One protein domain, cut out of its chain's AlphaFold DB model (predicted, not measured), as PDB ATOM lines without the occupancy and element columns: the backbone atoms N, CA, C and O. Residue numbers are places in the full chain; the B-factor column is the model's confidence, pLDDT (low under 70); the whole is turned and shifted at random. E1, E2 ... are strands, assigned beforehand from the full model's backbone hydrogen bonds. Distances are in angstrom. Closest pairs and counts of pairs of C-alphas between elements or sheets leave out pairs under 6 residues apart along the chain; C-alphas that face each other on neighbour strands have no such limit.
ATOM      1  N   ILE A  17     -21.380  14.159  19.977       95.25
ATOM      2  CA  ILE A  17     -22.268  14.011  18.827       95.25
ATOM      3  C   ILE A  17     -23.612  14.635  19.159       95.25
ATOM      4  O   ILE A  17     -24.238  14.250  20.142       95.25
ATOM      5  N   SER A  18     -24.079  15.529  18.292       96.00
ATOM      6  CA  SER A  18     -25.459  16.006  18.284       96.00
ATOM      7  C   SER A  18     -26.308  15.112  17.379       96.00
ATOM      8  O   SER A  18     -26.019  14.944  16.189       96.00
ATOM      9  N   LEU A  19     -27.352  14.518  17.951       94.19
ATOM     10  CA  LEU A  19     -28.290  13.644  17.261       94.19
ATOM     11  C   LEU A  19     -29.445  14.459  16.686       94.19
ATOM     12  O   LEU A  19     -30.003  15.339  17.335       94.19
ATOM     13  N   CYS A  20     -29.851  14.128  15.466       93.69
ATOM     14  CA  CYS A  20     -31.110  14.598  14.903       93.69
ATOM     15  C   CYS A  20     -32.264  13.666  15.301       93.69
ATOM     16  O   CYS A  20     -32.062  12.529  15.733       93.69
ATOM     17  N   ARG A  21     -33.503  14.122  15.085       90.94
ATOM     18  CA  ARG A  21     -34.669  13.236  15.142       90.94
ATOM     19  C   ARG A  21     -34.460  12.022  14.223       90.94
ATOM     20  O   ARG A  21     -33.859  12.130  13.158       90.94
ATOM     21  N   ASP A  22     -34.960  10.884  14.680       89.81
ATOM     22  CA  ASP A  22     -34.843   9.547  14.100       89.81
ATOM     23  C   ASP A  22     -33.427   8.952  14.135       89.81
ATOM     24  O   ASP A  22     -33.226   7.850  13.627       89.81
ATOM     25  N   GLN A  23     -32.454   9.626  14.764       92.75
ATOM     26  CA  GLN A  23     -31.114   9.082  14.985       92.75
ATOM     27  C   GLN A  23     -30.930   8.506  16.385       92.75
ATOM     28  O   GLN A  23     -31.475   9.018  17.364       92.75
ATOM     29  N   HIS A  24     -30.077   7.490  16.454       92.44
ATOM     30  CA  HIS A  24     -29.460   7.005  17.679       92.44
ATOM     31  C   HIS A  24     -27.977   6.718  17.437       92.44
ATOM     32  O   HIS A  24     -27.550   6.498  16.304       92.44
ATOM     33  N   ALA A  25     -27.188   6.705  18.504       94.12
ATOM     34  CA  ALA A  25     -25.779   6.350  18.475       94.12
ATOM     35  C   ALA A  25     -25.496   5.175  19.411       94.12
ATOM     36  O   ALA A  25     -25.999   5.129  20.532       94.12
ATOM     37  N   GLY A  26     -24.666   4.243  18.954       93.94
ATOM     38  CA  GLY A  26     -24.030   3.235  19.792       93.94
ATOM     39  C   GLY A  26     -22.593   3.643  20.105       93.94
ATOM     40  O   GLY A  26     -21.834   3.942  19.181       93.94
ATOM     41  N   LEU A  27     -22.217   3.635  21.384       94.38
ATOM     42  CA  LEU A  27     -20.821   3.685  21.818       94.38
ATOM     43  C   LEU A  27     -20.334   2.287  22.128       94.38
ATOM     44  O   LEU A  27     -20.945   1.564  22.918       94.38
ATOM     45  N   TYR A  28     -19.206   1.943  21.527       94.56
ATOM     46  CA  TYR A  28     -18.558   0.661  21.709       94.56
ATOM     47  C   TYR A  28     -17.224   0.881  22.402       94.56
ATOM     48  O   TYR A  28     -16.491   1.818  22.080       94.56
ATOM     49  N   THR A  29     -16.900   0.010  23.345       94.06
ATOM     50  CA  THR A  29     -15.592  -0.040  23.998       94.06
ATOM     51  C   THR A  29     -14.495  -0.434  23.001       94.06
ATOM     52  O   THR A  29     -14.758  -0.842  21.868       94.06
ATOM     53  N   ARG A  30     -13.223  -0.313  23.399       92.00
ATOM     54  CA  ARG A  30     -12.069  -0.636  22.531       92.00
ATOM     55  C   ARG A  30     -11.995  -2.097  22.079       92.00
ATOM     56  O   ARG A  30     -11.427  -2.367  21.028       92.00
ATOM     57  N   ASP A  31     -12.551  -3.014  22.858       93.38
ATOM     58  CA  ASP A  31     -12.708  -4.436  22.531       93.38
ATOM     59  C   ASP A  31     -13.963  -4.726  21.685       93.38
ATOM     60  O   ASP A  31     -14.194  -5.867  21.297       93.38
ATOM     61  N   GLY A  32     -14.746  -3.695  21.343       91.50
ATOM     62  CA  GLY A  32     -15.891  -3.789  20.438       91.50
ATOM     63  C   GLY A  32     -17.217  -4.146  21.110       91.50
ATOM     64  O   GLY A  32     -18.208  -4.341  20.406       91.50
ATOM     65  N   ALA A  33     -17.277  -4.218  22.442       92.25
ATOM     66  CA  ALA A  33     -18.530  -4.444  23.155       92.25
ATOM     67  C   ALA A  33     -19.401  -3.175  23.154       92.25
ATOM     68  O   ALA A  33     -18.911  -2.064  23.353       92.25
ATOM     69  N   LEU A  34     -20.712  -3.329  22.941       91.25
ATOM     70  CA  LEU A  34     -21.653  -2.213  23.039       91.25
ATOM     71  C   LEU A  34     -21.767  -1.769  24.502       91.25
ATOM     72  O   LEU A  34     -22.152  -2.559  25.361       91.25
ATOM     73  N   ARG A  35     -21.471  -0.497  24.770       89.94
ATOM     74  CA  ARG A  35     -21.522   0.100  26.109       89.94
ATOM     75  C   ARG A  35     -22.817   0.865  26.346       89.94
ATOM     76  O   ARG A  35     -23.490   0.672  27.358       89.94
ATOM     77  N   LEU A  36     -23.133   1.768  25.423       91.19
ATOM     78  CA  LEU A  36     -24.191   2.759  25.574       91.19
ATOM     79  C   LEU A  36     -24.933   2.918  24.253       91.19
ATOM     80  O   LEU A  36     -24.310   3.013  23.197       91.19
ATOM     81  N   VAL A  37     -26.255   3.000  24.327       90.94
ATOM     82  CA  VAL A  37     -27.095   3.477  23.232       90.94
ATOM     83  C   VAL A  37     -27.679   4.818  23.645       90.94
ATOM     84  O   VAL A  37     -28.305   4.929  24.698       90.94
ATOM     85  N   VAL A  38     -27.491   5.839  22.816       92.19
ATOM     86  CA  VAL A  38     -28.109   7.155  22.996       92.19
ATOM     87  C   VAL A  38     -29.117   7.372  21.889       92.19
ATOM     88  O   VAL A  38     -28.764   7.310  20.717       92.19
ATOM     89  N   ASP A  39     -30.367   7.614  22.253       90.38
ATOM     90  CA  ASP A  39     -31.451   7.863  21.308       90.38
ATOM     91  C   ASP A  39     -31.959   9.301  21.452       90.38
ATOM     92  O   ASP A  39     -32.044   9.832  22.566       90.38
ATOM     93  N   HIS A  40     -32.317   9.932  20.332       92.38
ATOM     94  CA  HIS A  40     -32.774  11.317  20.356       92.38
ATOM     95  C   HIS A  40     -34.067  11.459  21.201       92.38
ATOM     96  O   HIS A  40     -34.954  10.597  21.125       92.38
ATOM     97  N   PRO A  41     -34.248  12.538  21.997       90.69
ATOM     98  CA  PRO A  41     -35.379  12.661  22.924       90.69
ATOM     99  C   PRO A  41     -36.741  12.742  22.233       90.69
ATOM    100  O   PRO A  41     -37.746  12.336  22.802       90.69
ATOM    101  N   SER A  42     -36.784  13.256  21.001       90.50
ATOM    102  CA  SER A  42     -38.019  13.330  20.205       90.50
ATOM    103  C   SER A  42     -38.383  12.027  19.489       90.50
ATOM    104  O   SER A  42     -39.400  11.991  18.795       90.50
ATOM    105  N   ASN A  43     -37.565  10.980  19.605       86.12
ATOM    106  CA  ASN A  43     -37.912   9.674  19.056       86.12
ATOM    107  C   ASN A  43     -38.934   9.005  19.977       86.12
ATOM    108  O   ASN A  43     -38.907   9.187  21.197       86.12
ATOM    109  N   ALA A  44     -39.835   8.212  19.397       81.56
ATOM    110  CA  ALA A  44     -40.682   7.347  20.207       81.56
ATOM    111  C   ALA A  44     -39.793   6.397  21.039       81.56
ATOM    112  O   ALA A  44     -38.721   6.001  20.566       81.56
ATOM    113  N   PRO A  45     -40.207   6.019  22.261       67.12
ATOM    114  CA  PRO A  45     -39.464   5.059  23.063       67.12
ATOM    115  C   PRO A  45     -39.193   3.774  22.274       67.12
ATOM    116  O   PRO A  45     -40.112   3.178  21.713       67.12
ATOM    117  N   LEU A  46     -37.932   3.343  22.244       64.56
ATOM    118  CA  LEU A  46     -37.545   2.043  21.706       64.56
ATOM    119  C   LEU A  46     -38.244   0.964  22.544       64.56
ATOM    120  O   LEU A  46     -37.934   0.781  23.722       64.56
ATOM    121  N   LEU A  47     -39.227   0.285  21.956       53.47
ATOM    122  CA  LEU A  47     -39.914  -0.832  22.598       53.47
ATOM    123  C   LEU A  47     -38.947  -2.027  22.683       53.47
ATOM    124  O   LEU A  47     -38.381  -2.425  21.670       53.47
ATOM    125  N   GLY A  48     -38.771  -2.605  23.879       56.66
ATOM    126  CA  GLY A  48     -37.972  -3.826  24.082       56.66
ATOM    127  C   GLY A  48     -36.471  -3.606  24.307       56.66
ATOM    128  O   GLY A  48     -35.660  -4.298  23.700       56.66
ATOM    129  N   ALA A  49     -36.103  -2.648  25.166       53.81
ATOM    130  CA  ALA A  49     -34.717  -2.270  25.460       53.81
ATOM    131  C   ALA A  49     -33.765  -3.479  25.620       53.81
ATOM    132  O   ALA A  49     -33.969  -4.349  26.468       53.81
ATOM    133  N   HIS A  50     -32.724  -3.500  24.780       55.72
ATOM    134  CA  HIS A  50     -31.665  -4.506  24.751       55.72
ATOM    135  C   HIS A  50     -31.073  -4.737  26.151       55.72
ATOM    136  O   HIS A  50     -30.563  -3.813  26.775       55.72
ATOM    137  N   THR A  51     -31.081  -5.986  26.621       57.09
ATOM    138  CA  THR A  51     -30.672  -6.377  27.986       57.09
ATOM    139  C   THR A  51     -29.189  -6.161  28.312       57.09
ATOM    140  O   THR A  51     -28.803  -6.308  29.468       57.09
ATOM    141  N   GLY A  52     -28.356  -5.824  27.323       65.69
ATOM    142  CA  GLY A  52     -26.901  -5.720  27.470       65.69
ATOM    143  C   GLY A  52     -26.309  -4.309  27.411       65.69
ATOM    144  O   GLY A  52     -25.109  -4.182  27.618       65.69
ATOM    145  N   ALA A  53     -27.094  -3.262  27.128       67.69
ATOM    146  CA  ALA A  53     -26.583  -1.896  26.988       67.69
ATOM    147  C   ALA A  53     -27.442  -0.886  27.754       67.69
ATOM    148  O   ALA A  53     -28.665  -1.011  27.816       67.69
ATOM    149  N   VAL A  54     -26.802   0.145  28.309       82.69
ATOM    150  CA  VAL A  54     -27.523   1.266  28.924       82.69
ATOM    151  C   VAL A  54     -28.164   2.095  27.807       82.69
ATOM    152  O   VAL A  54     -27.494   2.440  26.835       82.69
ATOM    153  N   LEU A  55     -29.457   2.409  27.928       86.00
ATOM    154  CA  LEU A  55     -30.165   3.301  27.006       86.00
ATOM    155  C   LEU A  55     -30.333   4.681  27.645       86.00
ATOM    156  O   LEU A  55     -30.913   4.799  28.723       86.00
ATOM    157  N   VAL A  56     -29.881   5.723  26.952       89.00
ATOM    158  CA  VAL A  56     -30.012   7.124  27.372       89.00
ATOM    159  C   VAL A  56     -30.792   7.916  26.327       89.00
ATOM    160  O   VAL A  56     -30.638   7.714  25.125       89.00
ATOM    161  N   ARG A  57     -31.647   8.831  26.793       90.19
ATOM    162  CA  ARG A  57     -32.373   9.792  25.952       90.19
ATOM    163  C   ARG A  57     -31.696  11.147  26.047       90.19
ATOM    164  O   ARG A  57     -31.853  11.832  27.053       90.19
ATOM    165  N   ALA A  58     -30.956  11.524  25.014       91.62
ATOM    166  CA  ALA A  58     -30.263  12.804  24.964       91.62
ATOM    167  C   ALA A  58     -30.117  13.273  23.516       91.62
ATOM    168  O   ALA A  58     -29.982  12.462  22.600       91.62
ATOM    169  N   ALA A  59     -30.181  14.588  23.304       92.19
ATOM    170  CA  ALA A  59     -29.914  15.180  21.992       92.19
ATOM    171  C   ALA A  59     -28.409  15.244  21.699       92.19
ATOM    172  O   ALA A  59     -28.012  15.353  20.545       92.19
ATOM    173  N   GLU A  60     -27.583  15.148  22.739       92.12
ATOM    174  CA  GLU A  60     -26.131  15.193  22.647       92.12
ATOM    175  C   GLU A  60     -25.505  14.047  23.438       92.12
ATOM    176  O   GLU A  60     -26.016  13.625  24.476       92.12
ATOM    177  N   LEU A  61     -24.384  13.551  22.926       92.50
ATOM    178  CA  LEU A  61     -23.608  12.459  23.493       92.50
ATOM    179  C   LEU A  61     -22.145  12.875  23.585       92.50
ATOM    180  O   LEU A  61     -21.517  13.090  22.555       92.50
ATOM    181  N   THR A  62     -21.581  12.933  24.788       93.00
ATOM    182  CA  THR A  62     -20.139  13.143  24.992       93.00
ATOM    183  C   THR A  62     -19.403  11.807  24.955       93.00
ATOM    184  O   THR A  62     -19.808  10.869  25.641       93.00
ATOM    185  N   VAL A  63     -18.319  11.708  24.180       92.75
ATOM    186  CA  VAL A  63     -17.480  10.499  24.165       92.75
ATOM    187  C   VAL A  63     -16.531  10.462  25.361       92.75
ATOM    188  O   VAL A  63     -16.096  11.501  25.860       92.75
ATOM    189  N   GLU A  64     -16.204   9.269  25.849       91.38
ATOM    190  CA  GLU A  64     -15.418   9.090  27.070       91.38
ATOM    191  C   GLU A  64     -14.100   8.350  26.819       91.38
ATOM    192  O   GLU A  64     -13.932   7.592  25.859       91.38
ATOM    193  N   THR A  65     -13.146   8.543  27.736       84.62
ATOM    194  CA  THR A  65     -11.835   7.882  27.744       84.62
ATOM    195  C   THR A  65     -11.990   6.394  28.080       84.62
ATOM    196  O   THR A  65     -11.753   5.954  29.198       84.62
ATOM    197  N   GLY A  66     -12.426   5.608  27.101       86.81
ATOM    198  CA  GLY A  66     -12.763   4.187  27.237       86.81
ATOM    199  C   GLY A  66     -13.534   3.655  26.029       86.81
ATOM    200  O   GLY A  66     -13.437   2.470  25.701       86.81
ATOM    201  N   ASP A  67     -14.207   4.554  25.313       93.31
ATOM    202  CA  ASP A  67     -14.812   4.252  24.027       93.31
ATOM    203  C   ASP A  67     -13.723   3.974  22.974       93.31
ATOM    204  O   ASP A  67     -12.611   4.513  23.013       93.31
ATOM    205  N   GLY A  68     -14.033   3.063  22.056       95.38
ATOM    206  CA  GLY A  68     -13.213   2.705  20.902       95.38
ATOM    207  C   GLY A  68     -13.800   3.225  19.595       95.38
ATOM    208  O   GLY A  68     -13.065   3.696  18.727       95.38
ATOM    209  N   CYS A  69     -15.124   3.178  19.455       97.00
ATOM    210  CA  CYS A  69     -15.811   3.777  18.323       97.00
ATOM    211  C   CYS A  69     -17.228   4.218  18.681       97.00
ATOM    212  O   CYS A  69     -17.838   3.762  19.651       97.00
ATOM    213  N   VAL A  70     -17.747   5.101  17.841       96.94
ATOM    214  CA  VAL A  70     -19.142   5.515  17.842       96.94
ATOM    215  C   VAL A  70     -19.748   5.197  16.489       96.94
ATOM    216  O   VAL A  70     -19.109   5.384  15.450       96.94
ATOM    217  N   VAL A  71     -20.981   4.708  16.495       96.69
ATOM    218  CA  VAL A  71     -21.732   4.415  15.276       96.69
ATOM    219  C   VAL A  71     -23.085   5.094  15.372       96.69
ATOM    220  O   VAL A  71     -23.820   4.875  16.330       96.69
ATOM    221  N   VAL A  72     -23.406   5.925  14.386       96.12
ATOM    222  CA  VAL A  72     -24.688   6.621  14.279       96.12
ATOM    223  C   VAL A  72     -25.577   5.856  13.312       96.12
ATOM    224  O   VAL A  72     -25.151   5.463  12.221       96.12
ATOM    225  N   TYR A  73     -26.827   5.680  13.711       93.94
ATOM    226  CA  TYR A  73     -27.865   4.990  12.968       93.94
ATOM    227  C   TYR A  73     -29.079   5.897  12.792       93.94
ATOM    228  O   TYR A  73     -29.330   6.781  13.609       93.94
ATOM    229  N   VAL A  74     -29.867   5.637  11.750       91.88
ATOM    230  CA  VAL A  74     -31.229   6.163  11.607       91.88
ATOM    231  C   VAL A  74     -32.238   5.033  11.736       91.88
ATOM    232  O   VAL A  74     -32.016   3.939  11.218       91.88
ATOM    233  N   SER A  75     -33.366   5.318  12.372       82.56
ATOM    234  CA  SER A  75     -34.505   4.411  12.461       82.56
ATOM    235  C   SER A  75     -35.526   4.784  11.387       82.56
ATOM    236  O   SER A  75     -36.104   5.869  11.425       82.56
ATOM    237  N   ARG A  76     -35.775   3.904  10.414       70.56
ATOM    238  CA  ARG A  76     -36.827   4.096   9.400       70.56
ATOM    239  C   ARG A  76     -37.636   2.821   9.243       70.56
ATOM    240  O   ARG A  76     -37.075   1.765   9.002       70.56
ATOM    241  N   GLY A  77     -38.959   2.910   9.370       62.72
ATOM    242  CA  GLY A  77     -39.844   1.756   9.153       62.72
ATOM    243  C   GLY A  77     -39.585   0.569  10.093       62.72
ATOM    244  O   GLY A  77     -39.819  -0.568   9.704       62.72
ATOM    245  N   GLY A  78     -39.078   0.819  11.305       68.06
ATOM    246  CA  GLY A  78     -38.761  -0.228  12.282       68.06
ATOM    247  C   GLY A  78     -37.398  -0.901  12.093       68.06
ATOM    248  O   GLY A  78     -37.061  -1.786  12.874       68.06
ATOM    249  N   THR A  79     -36.594  -0.479  11.112       73.00
ATOM    250  CA  THR A  79     -35.211  -0.941  10.940       73.00
ATOM    251  C   THR A  79     -34.214   0.166  11.280       73.00
ATOM    252  O   THR A  79     -34.449   1.346  11.008       73.00
ATOM    253  N   ALA A  80     -33.101  -0.225  11.903       83.25
ATOM    254  CA  ALA A  80     -31.960   0.645  12.157       83.25
ATOM    255  C   ALA A  80     -30.931   0.472  11.034       83.25
ATOM    256  O   ALA A  80     -30.454  -0.636  10.786       83.25
ATOM    257  N   CYS A  81     -30.573   1.566  10.367       89.06
ATOM    258  CA  CYS A  81     -29.545   1.585   9.330       89.06
ATOM    259  C   CYS A  81     -28.367   2.426   9.802       89.06
ATOM    260  O   CYS A  81     -28.571   3.546  10.269       89.06
ATOM    261  N   ARG A  82     -27.142   1.914   9.657       94.38
ATOM    262  CA  ARG A  82     -25.926   2.697   9.908       94.38
ATOM    263  C   ARG A  82     -25.880   3.880   8.942       94.38
ATOM    264  O   ARG A  82     -26.226   3.714   7.778       94.38
ATOM    265  N   VAL A  83     -25.451   5.045   9.425       96.25
ATOM    266  CA  VAL A  83     -25.275   6.257   8.603       96.25
ATOM    267  C   VAL A  83     -23.919   6.922   8.789       96.25
ATOM    268  O   VAL A  83     -23.447   7.603   7.885       96.25
ATOM    269  N   ALA A  84     -23.271   6.710   9.933       97.62
ATOM    270  CA  ALA A  84     -21.897   7.137  10.140       97.62
ATOM    271  C   ALA A  84     -21.196   6.266  11.185       97.62
ATOM    272  O   ALA A  84     -21.844   5.677  12.049       97.62
ATOM    273  N   ALA A  85     -19.870   6.208  11.135       97.81
ATOM    274  CA  ALA A  85     -19.047   5.687  12.218       97.81
ATOM    275  C   ALA A  85     -17.757   6.496  12.350       97.81
ATOM    276  O   ALA A  85     -17.231   6.973  11.345       97.81
ATOM    277  N   ALA A  86     -17.236   6.608  13.566       97.94
ATOM    278  CA  ALA A  86     -15.955   7.246  13.845       97.94
ATOM    279  C   ALA A  86     -15.179   6.475  14.910       97.94
ATOM    280  O   ALA A  86     -15.758   5.791  15.759       97.94
ATOM    281  N   ARG A  87     -13.852   6.584  14.856       97.56
ATOM    282  CA  ARG A  87     -12.951   6.042  15.875       97.56
ATOM    283  C   ARG A  87     -12.756   7.056  16.988       97.56
ATOM    284  O   ARG A  87     -12.704   8.253  16.732       97.56
ATOM    285  N   VAL A  88     -12.620   6.565  18.214       96.00
ATOM    286  CA  VAL A  88     -12.300   7.398  19.376       96.00
ATOM    287  C   VAL A  88     -10.796   7.335  19.614       96.00
ATOM    288  O   VAL A  88     -10.241   6.265  19.871       96.00
ATOM    289  N   LEU A  89     -10.129   8.486  19.542       94.38
ATOM    290  CA  LEU A  89      -8.695   8.618  19.765       94.38
ATOM    291  C   LEU A  89      -8.422   9.469  21.017       94.38
ATOM    292  O   LEU A  89      -8.869  10.613  21.086       94.38
ATOM    293  N   PRO A  90      -7.658   8.964  22.002       91.00
ATOM    294  CA  PRO A  90      -7.213   9.774  23.131       91.00
ATOM    295  C   PRO A  90      -6.304  10.925  22.689       91.00
ATOM    296  O   PRO A  90      -5.372  10.733  21.906       91.00
ATOM    297  N   GLN A  91      -6.527  12.108  23.247       87.38
ATOM    298  CA  GLN A  91      -5.701  13.288  23.038       87.38
ATOM    299  C   GLN A  91      -4.612  13.426  24.110       87.38
ATOM    300  O   GLN A  91      -4.752  13.015  25.268       87.38
ATOM    301  N   LYS A  92      -3.520  14.107  23.744       80.81
ATOM    302  CA  LYS A  92      -2.484  14.532  24.691       80.81
ATOM    303  C   LYS A  92      -3.082  15.575  25.646       80.81
ATOM    304  O   LYS A  92      -3.389  16.681  25.224       80.81
ATOM    305  N   GLY A  93      -3.244  15.221  26.921       78.94
ATOM    306  CA  GLY A  93      -3.952  16.047  27.916       78.94
ATOM    307  C   GLY A  93      -5.226  15.405  28.484       78.94
ATOM    308  O   GLY A  93      -5.904  16.020  29.303       78.94
ATOM    309  N   GLY A  94      -5.528  14.165  28.083       82.81
ATOM    310  CA  GLY A  94      -6.555  13.316  28.700       82.81
ATOM    311  C   GLY A  94      -7.930  13.361  28.034       82.81
ATOM    312  O   GLY A  94      -8.810  12.621  28.467       82.81
ATOM    313  N   GLY A  95      -8.108  14.212  27.016       89.06
ATOM    314  CA  GLY A  95      -9.353  14.329  26.256       89.06
ATOM    315  C   GLY A  95      -9.502  13.203  25.240       89.06
ATOM    316  O   GLY A  95      -8.599  12.376  25.082       89.06
ATOM    317  N   VAL A  96     -10.612  13.186  24.512       92.00
ATOM    318  CA  VAL A  96     -10.821  12.264  23.388       92.00
ATOM    319  C   VAL A  96     -11.361  12.996  22.168       92.00
ATOM    320  O   VAL A  96     -12.129  13.947  22.302       92.00
ATOM    321  N   SER A  97     -10.979  12.511  20.988       93.69
ATOM    322  CA  SER A  97     -11.484  12.994  19.707       93.69
ATOM    323  C   SER A  97     -12.110  11.908  18.853       93.69
ATOM    324  O   SER A  97     -11.711  10.747  18.930       93.69
ATOM    325  N   LEU A  98     -13.042  12.313  17.994       95.69
ATOM    326  CA  LEU A  98     -13.643  11.477  16.964       95.69
ATOM    327  C   LEU A  98     -12.934  11.662  15.621       95.69
ATOM    328  O   LEU A  98     -12.990  12.728  15.008       95.69
ATOM    329  N   THR A  99     -12.296  10.597  15.140       95.31
ATOM    330  CA  THR A  99     -11.491  10.585  13.911       95.31
ATOM    331  C   THR A  99     -11.985   9.535  12.915       95.31
ATOM    332  O   THR A  99     -12.860   8.722  13.216       95.31
ATOM    333  N   ASP A 100     -11.407   9.543  11.710       95.62
ATOM    334  CA  ASP A 100     -11.611   8.517  10.676       95.62
ATOM    335  C   ASP A 100     -13.081   8.292  10.290       95.62
ATOM    336  O   ASP A 100     -13.520   7.156  10.089       95.62
ATOM    337  N   TRP A 101     -13.843   9.384  10.189       97.19
ATOM    338  CA  TRP A 101     -15.266   9.350   9.867       97.19
ATOM    339  C   TRP A 101     -15.548   8.566   8.580       97.19
ATOM    340  O   TRP A 101     -15.017   8.858   7.511       97.19
ATOM    341  N   GLN A 102     -16.428   7.575   8.701       97.81
ATOM    342  CA  GLN A 102     -17.009   6.815   7.601       97.81
ATOM    343  C   GLN A 102     -18.483   7.193   7.513       97.81
ATOM    344  O   GLN A 102     -19.284   6.693   8.304       97.81
ATOM    345  N   VAL A 103     -18.829   8.094   6.595       97.31
ATOM    346  CA  VAL A 103     -20.201   8.592   6.401       97.31
ATOM    347  C   VAL A 103     -20.816   7.895   5.195       97.31
ATOM    348  O   VAL A 103     -20.193   7.808   4.140       97.31
ATOM    349  N   GLU A 104     -22.025   7.367   5.363       97.06
ATOM    350  CA  GLU A 104     -22.740   6.670   4.295       97.06
ATOM    351  C   GLU A 104     -23.261   7.642   3.233       97.06
ATOM    352  O   GLU A 104     -23.552   8.809   3.506       97.06
ATOM    353  N   ALA A 105     -23.438   7.140   2.010       94.44
ATOM    354  CA  ALA A 105     -23.974   7.932   0.910       94.44
ATOM    355  C   ALA A 105     -25.347   8.544   1.259       94.44
ATOM    356  O   ALA A 105     -26.229   7.884   1.815       94.44
ATOM    357  N   GLY A 106     -25.537   9.815   0.897       92.94
ATOM    358  CA  GLY A 106     -26.758  10.569   1.203       92.94
ATOM    359  C   GLY A 106     -26.805  11.155   2.618       92.94
ATOM    360  O   GLY A 106     -27.857  11.647   3.026       92.94
ATOM    361  N   PHE A 107     -25.693  11.109   3.355       95.75
ATOM    362  CA  PHE A 107     -25.500  11.826   4.609       95.75
ATOM    363  C   PHE A 107     -24.260  12.716   4.540       95.75
ATOM    364  O   PHE A 107     -23.329  12.471   3.775       95.75
ATOM    365  N   GLU A 108     -24.264  13.755   5.360       96.38
ATOM    366  CA  GLU A 108     -23.197  14.735   5.493       96.38
ATOM    367  C   GLU A 108     -22.717  14.774   6.938       96.38
ATOM    368  O   GLU A 108     -23.497  14.566   7.871       96.38
ATOM    369  N   HIS A 109     -21.430  15.059   7.113       96.75
ATOM    370  CA  HIS A 109     -20.815  15.288   8.412       96.75
ATOM    371  C   HIS A 109     -20.348  16.736   8.512       96.75
ATOM    372  O   HIS A 109     -19.644  17.235   7.638       96.75
ATOM    373  N   ALA A 110     -20.732  17.387   9.604       95.50
ATOM    374  CA  ALA A 110     -20.212  18.682  10.006       95.50
ATOM    375  C   ALA A 110     -19.627  18.584  11.418       95.50
ATOM    376  O   ALA A 110     -20.147  17.868  12.276       95.50
ATOM    377  N   ALA A 111     -18.548  19.320  11.660       94.75
ATOM    378  CA  ALA A 111     -17.941  19.474  12.973       94.75
ATOM    379  C   ALA A 111     -17.884  20.963  13.312       94.75
ATOM    380  O   ALA A 111     -17.412  21.764  12.504       94.75
ATOM    381  N   ILE A 112     -18.382  21.324  14.491       93.38
ATOM    382  CA  ILE A 112     -18.387  22.699  14.988       93.38
ATOM    383  C   ILE A 112     -17.617  22.706  16.301       93.38
ATOM    384  O   ILE A 112     -17.887  21.900  17.190       93.38
ATOM    385  N   SER A 113     -16.637  23.599  16.411       89.38
ATOM    386  CA  SER A 113     -15.902  23.805  17.655       89.38
ATOM    387  C   SER A 113     -16.562  24.919  18.458       89.38
ATOM    388  O   SER A 113     -16.559  26.072  18.031       89.38
ATOM    389  N   GLU A 114     -17.078  24.583  19.635       79.19
ATOM    390  CA  GLU A 114     -17.660  25.530  20.587       79.19
ATOM    391  C   GLU A 114     -16.997  25.322  21.941       79.19
ATOM    392  O   GLU A 114     -16.842  24.190  22.400       79.19
ATOM    393  N   ASP A 115     -16.513  26.412  22.542       75.62
ATOM    394  CA  ASP A 115     -15.780  26.372  23.806       75.62
ATOM    395  C   ASP A 115     -14.738  25.245  23.842       75.62
ATOM    396  O   ASP A 115     -14.635  24.507  24.813       75.62
ATOM    397  N   GLY A 116     -13.986  25.081  22.745       73.38
ATOM    398  CA  GLY A 116     -12.925  24.085  22.546       73.38
ATOM    399  C   GLY A 116     -13.310  22.611  22.725       73.38
ATOM    400  O   GLY A 116     -12.402  21.795  22.864       73.38
ATOM    401  N   ALA A 117     -14.599  22.273  22.752       82.19
ATOM    402  CA  ALA A 117     -15.093  20.933  22.459       82.19
ATOM    403  C   ALA A 117     -15.568  20.899  21.000       82.19
ATOM    404  O   ALA A 117     -16.032  21.913  20.472       82.19
ATOM    405  N   THR A 118     -15.431  19.754  20.332       92.62
ATOM    406  CA  THR A 118     -15.951  19.591  18.971       92.62
ATOM    407  C   THR A 118     -17.253  18.814  19.022       92.62
ATOM    408  O   THR A 118     -17.277  17.660  19.445       92.62
ATOM    409  N   THR A 119     -18.329  19.436  18.554       94.56
ATOM    410  CA  THR A 119     -19.619  18.774  18.374       94.56
ATOM    411  C   THR A 119     -19.749  18.335  16.923       94.56
ATOM    412  O   THR A 119     -19.695  19.143  15.992       94.56
ATOM    413  N   HIS A 120     -19.929  17.035  16.721       96.62
ATOM    414  CA  HIS A 120     -20.115  16.420  15.415       96.62
ATOM    415  C   HIS A 120     -21.602  16.236  15.141       96.62
ATOM    416  O   HIS A 120     -22.362  15.802  16.007       96.62
ATOM    417  N   ARG A 121     -22.027  16.527  13.914       96.31
ATOM    418  CA  ARG A 121     -23.411  16.358  13.481       96.31
ATOM    419  C   ARG A 121     -23.461  15.606  12.163       96.31
ATOM    420  O   ARG A 121     -22.697  15.911  11.248       96.31
ATOM    421  N   ILE A 122     -24.378  14.644  12.080       96.00
ATOM    422  CA  ILE A 122     -24.657  13.882  10.862       96.00
ATOM    423  C   ILE A 122     -26.047  14.255  10.366       96.00
ATOM    424  O   ILE A 122     -27.034  14.066  11.078       96.00
ATOM    425  N   THR A 123     -26.145  14.789   9.155       94.62
ATOM    426  CA  THR A 123     -27.408  15.257   8.569       94.62
ATOM    427  C   THR A 123     -27.661  14.608   7.221       94.62
ATOM    428  O   THR A 123     -26.758  14.072   6.592       94.62
ATOM    429  N   ARG A 124     -28.915  14.641   6.775       90.19
ATOM    430  CA  ARG A 124     -29.260  14.374   5.381       90.19
ATOM    431  C   ARG A 124     -29.460  15.728   4.688       90.19
ATOM    432  O   ARG A 124     -30.211  16.528   5.250       90.19
TER     433      ARG A 124
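What this domain is: This is residues 17 to 124 of the 126 residues of an uncharacterized protein of Reyranella sp (UniProt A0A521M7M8). A strongly twisted, curled sheet of six strands, E3 E2 E1 E5 E6 E7, makes a wall, and the two-stranded hairpin of E8 and E9 crosses over part of one face, a sandwich that is only partly face to face. The short strand E4 lies over the same face beside E9, and a long loop, residues 40 to 53, joins E2 to E3. The printed part has 108 residues with nine named strands, E1 to E9 in order along the chain, and no named helix; the class is all strand. The larger sheet is mixed and the smaller antiparallel. The whole is compact, with a radius of gyration of the C-alphas of 13.4 A and spans of 41 by 30 by 24 A.

Where its parts are: In the larger sheet, E3 is residues 54 to 57, E2 residues 34 to 39 and E1 residues 23 to 29, 20.1 A long from C-alpha 23 at (-31.114, 9.082, 14.985). E5, residues 67 to 76, is 26.4 A long. E6, residues 79 to 90, is the longest strand, 32.4 A, and bends by 55 degrees at residue 83. E7, residues 96 to 103, is 19.7 A long and bends by 59 degrees at residue 100. E8, residues 108 to 114, and E9, residues 117 to 123, are each 19.4 A long; E9 ends at C-alpha 123 at (-27.408, 15.257, 8.569). E4 is residues 60 to 62.

How they stand to each other: In the larger sheet E5 and E1 are antiparallel, with N 26 and O 71 at 2.8 A. E1 and E2 form a hairpin, with N 27 and O 36 at 2.8 A. The edge strand E3 is parallel to E2, with N 56 and O 37 at 2.9 A. E5, E6 and E7 make a meander, each strand the antiparallel neighbour of the one before, with N 72 and O 84 at 2.8 A and N 87 and O 99 at 2.9 A; E7 is the other edge strand. The second sheet of the sandwich, two sheets face to face, is the hairpin of E8 and E9, with N 110 and O 121 at 3.0 A. Its strands stand at 42 degrees to those of the larger sheet. The closest C-alphas of E6 and E9, those of Ala 84 and Ile 122, are 7.3 A apart. E4 pairs with no named strand; it is near E1 and near E9, with 6 and 8 pairs of C-alphas within 10 A.

The domain as a whole: The two C-alphas farthest apart, those of Gly 77 and Gly 93, are 42.9 A apart. The printed part has no cut. The link from E2 to E3 is long, with 14 residues; the other links between named strands are tight. The mean pLDDT of the printed part is 88.3, and residues 45 to 53 and 77 to 78 are under 70.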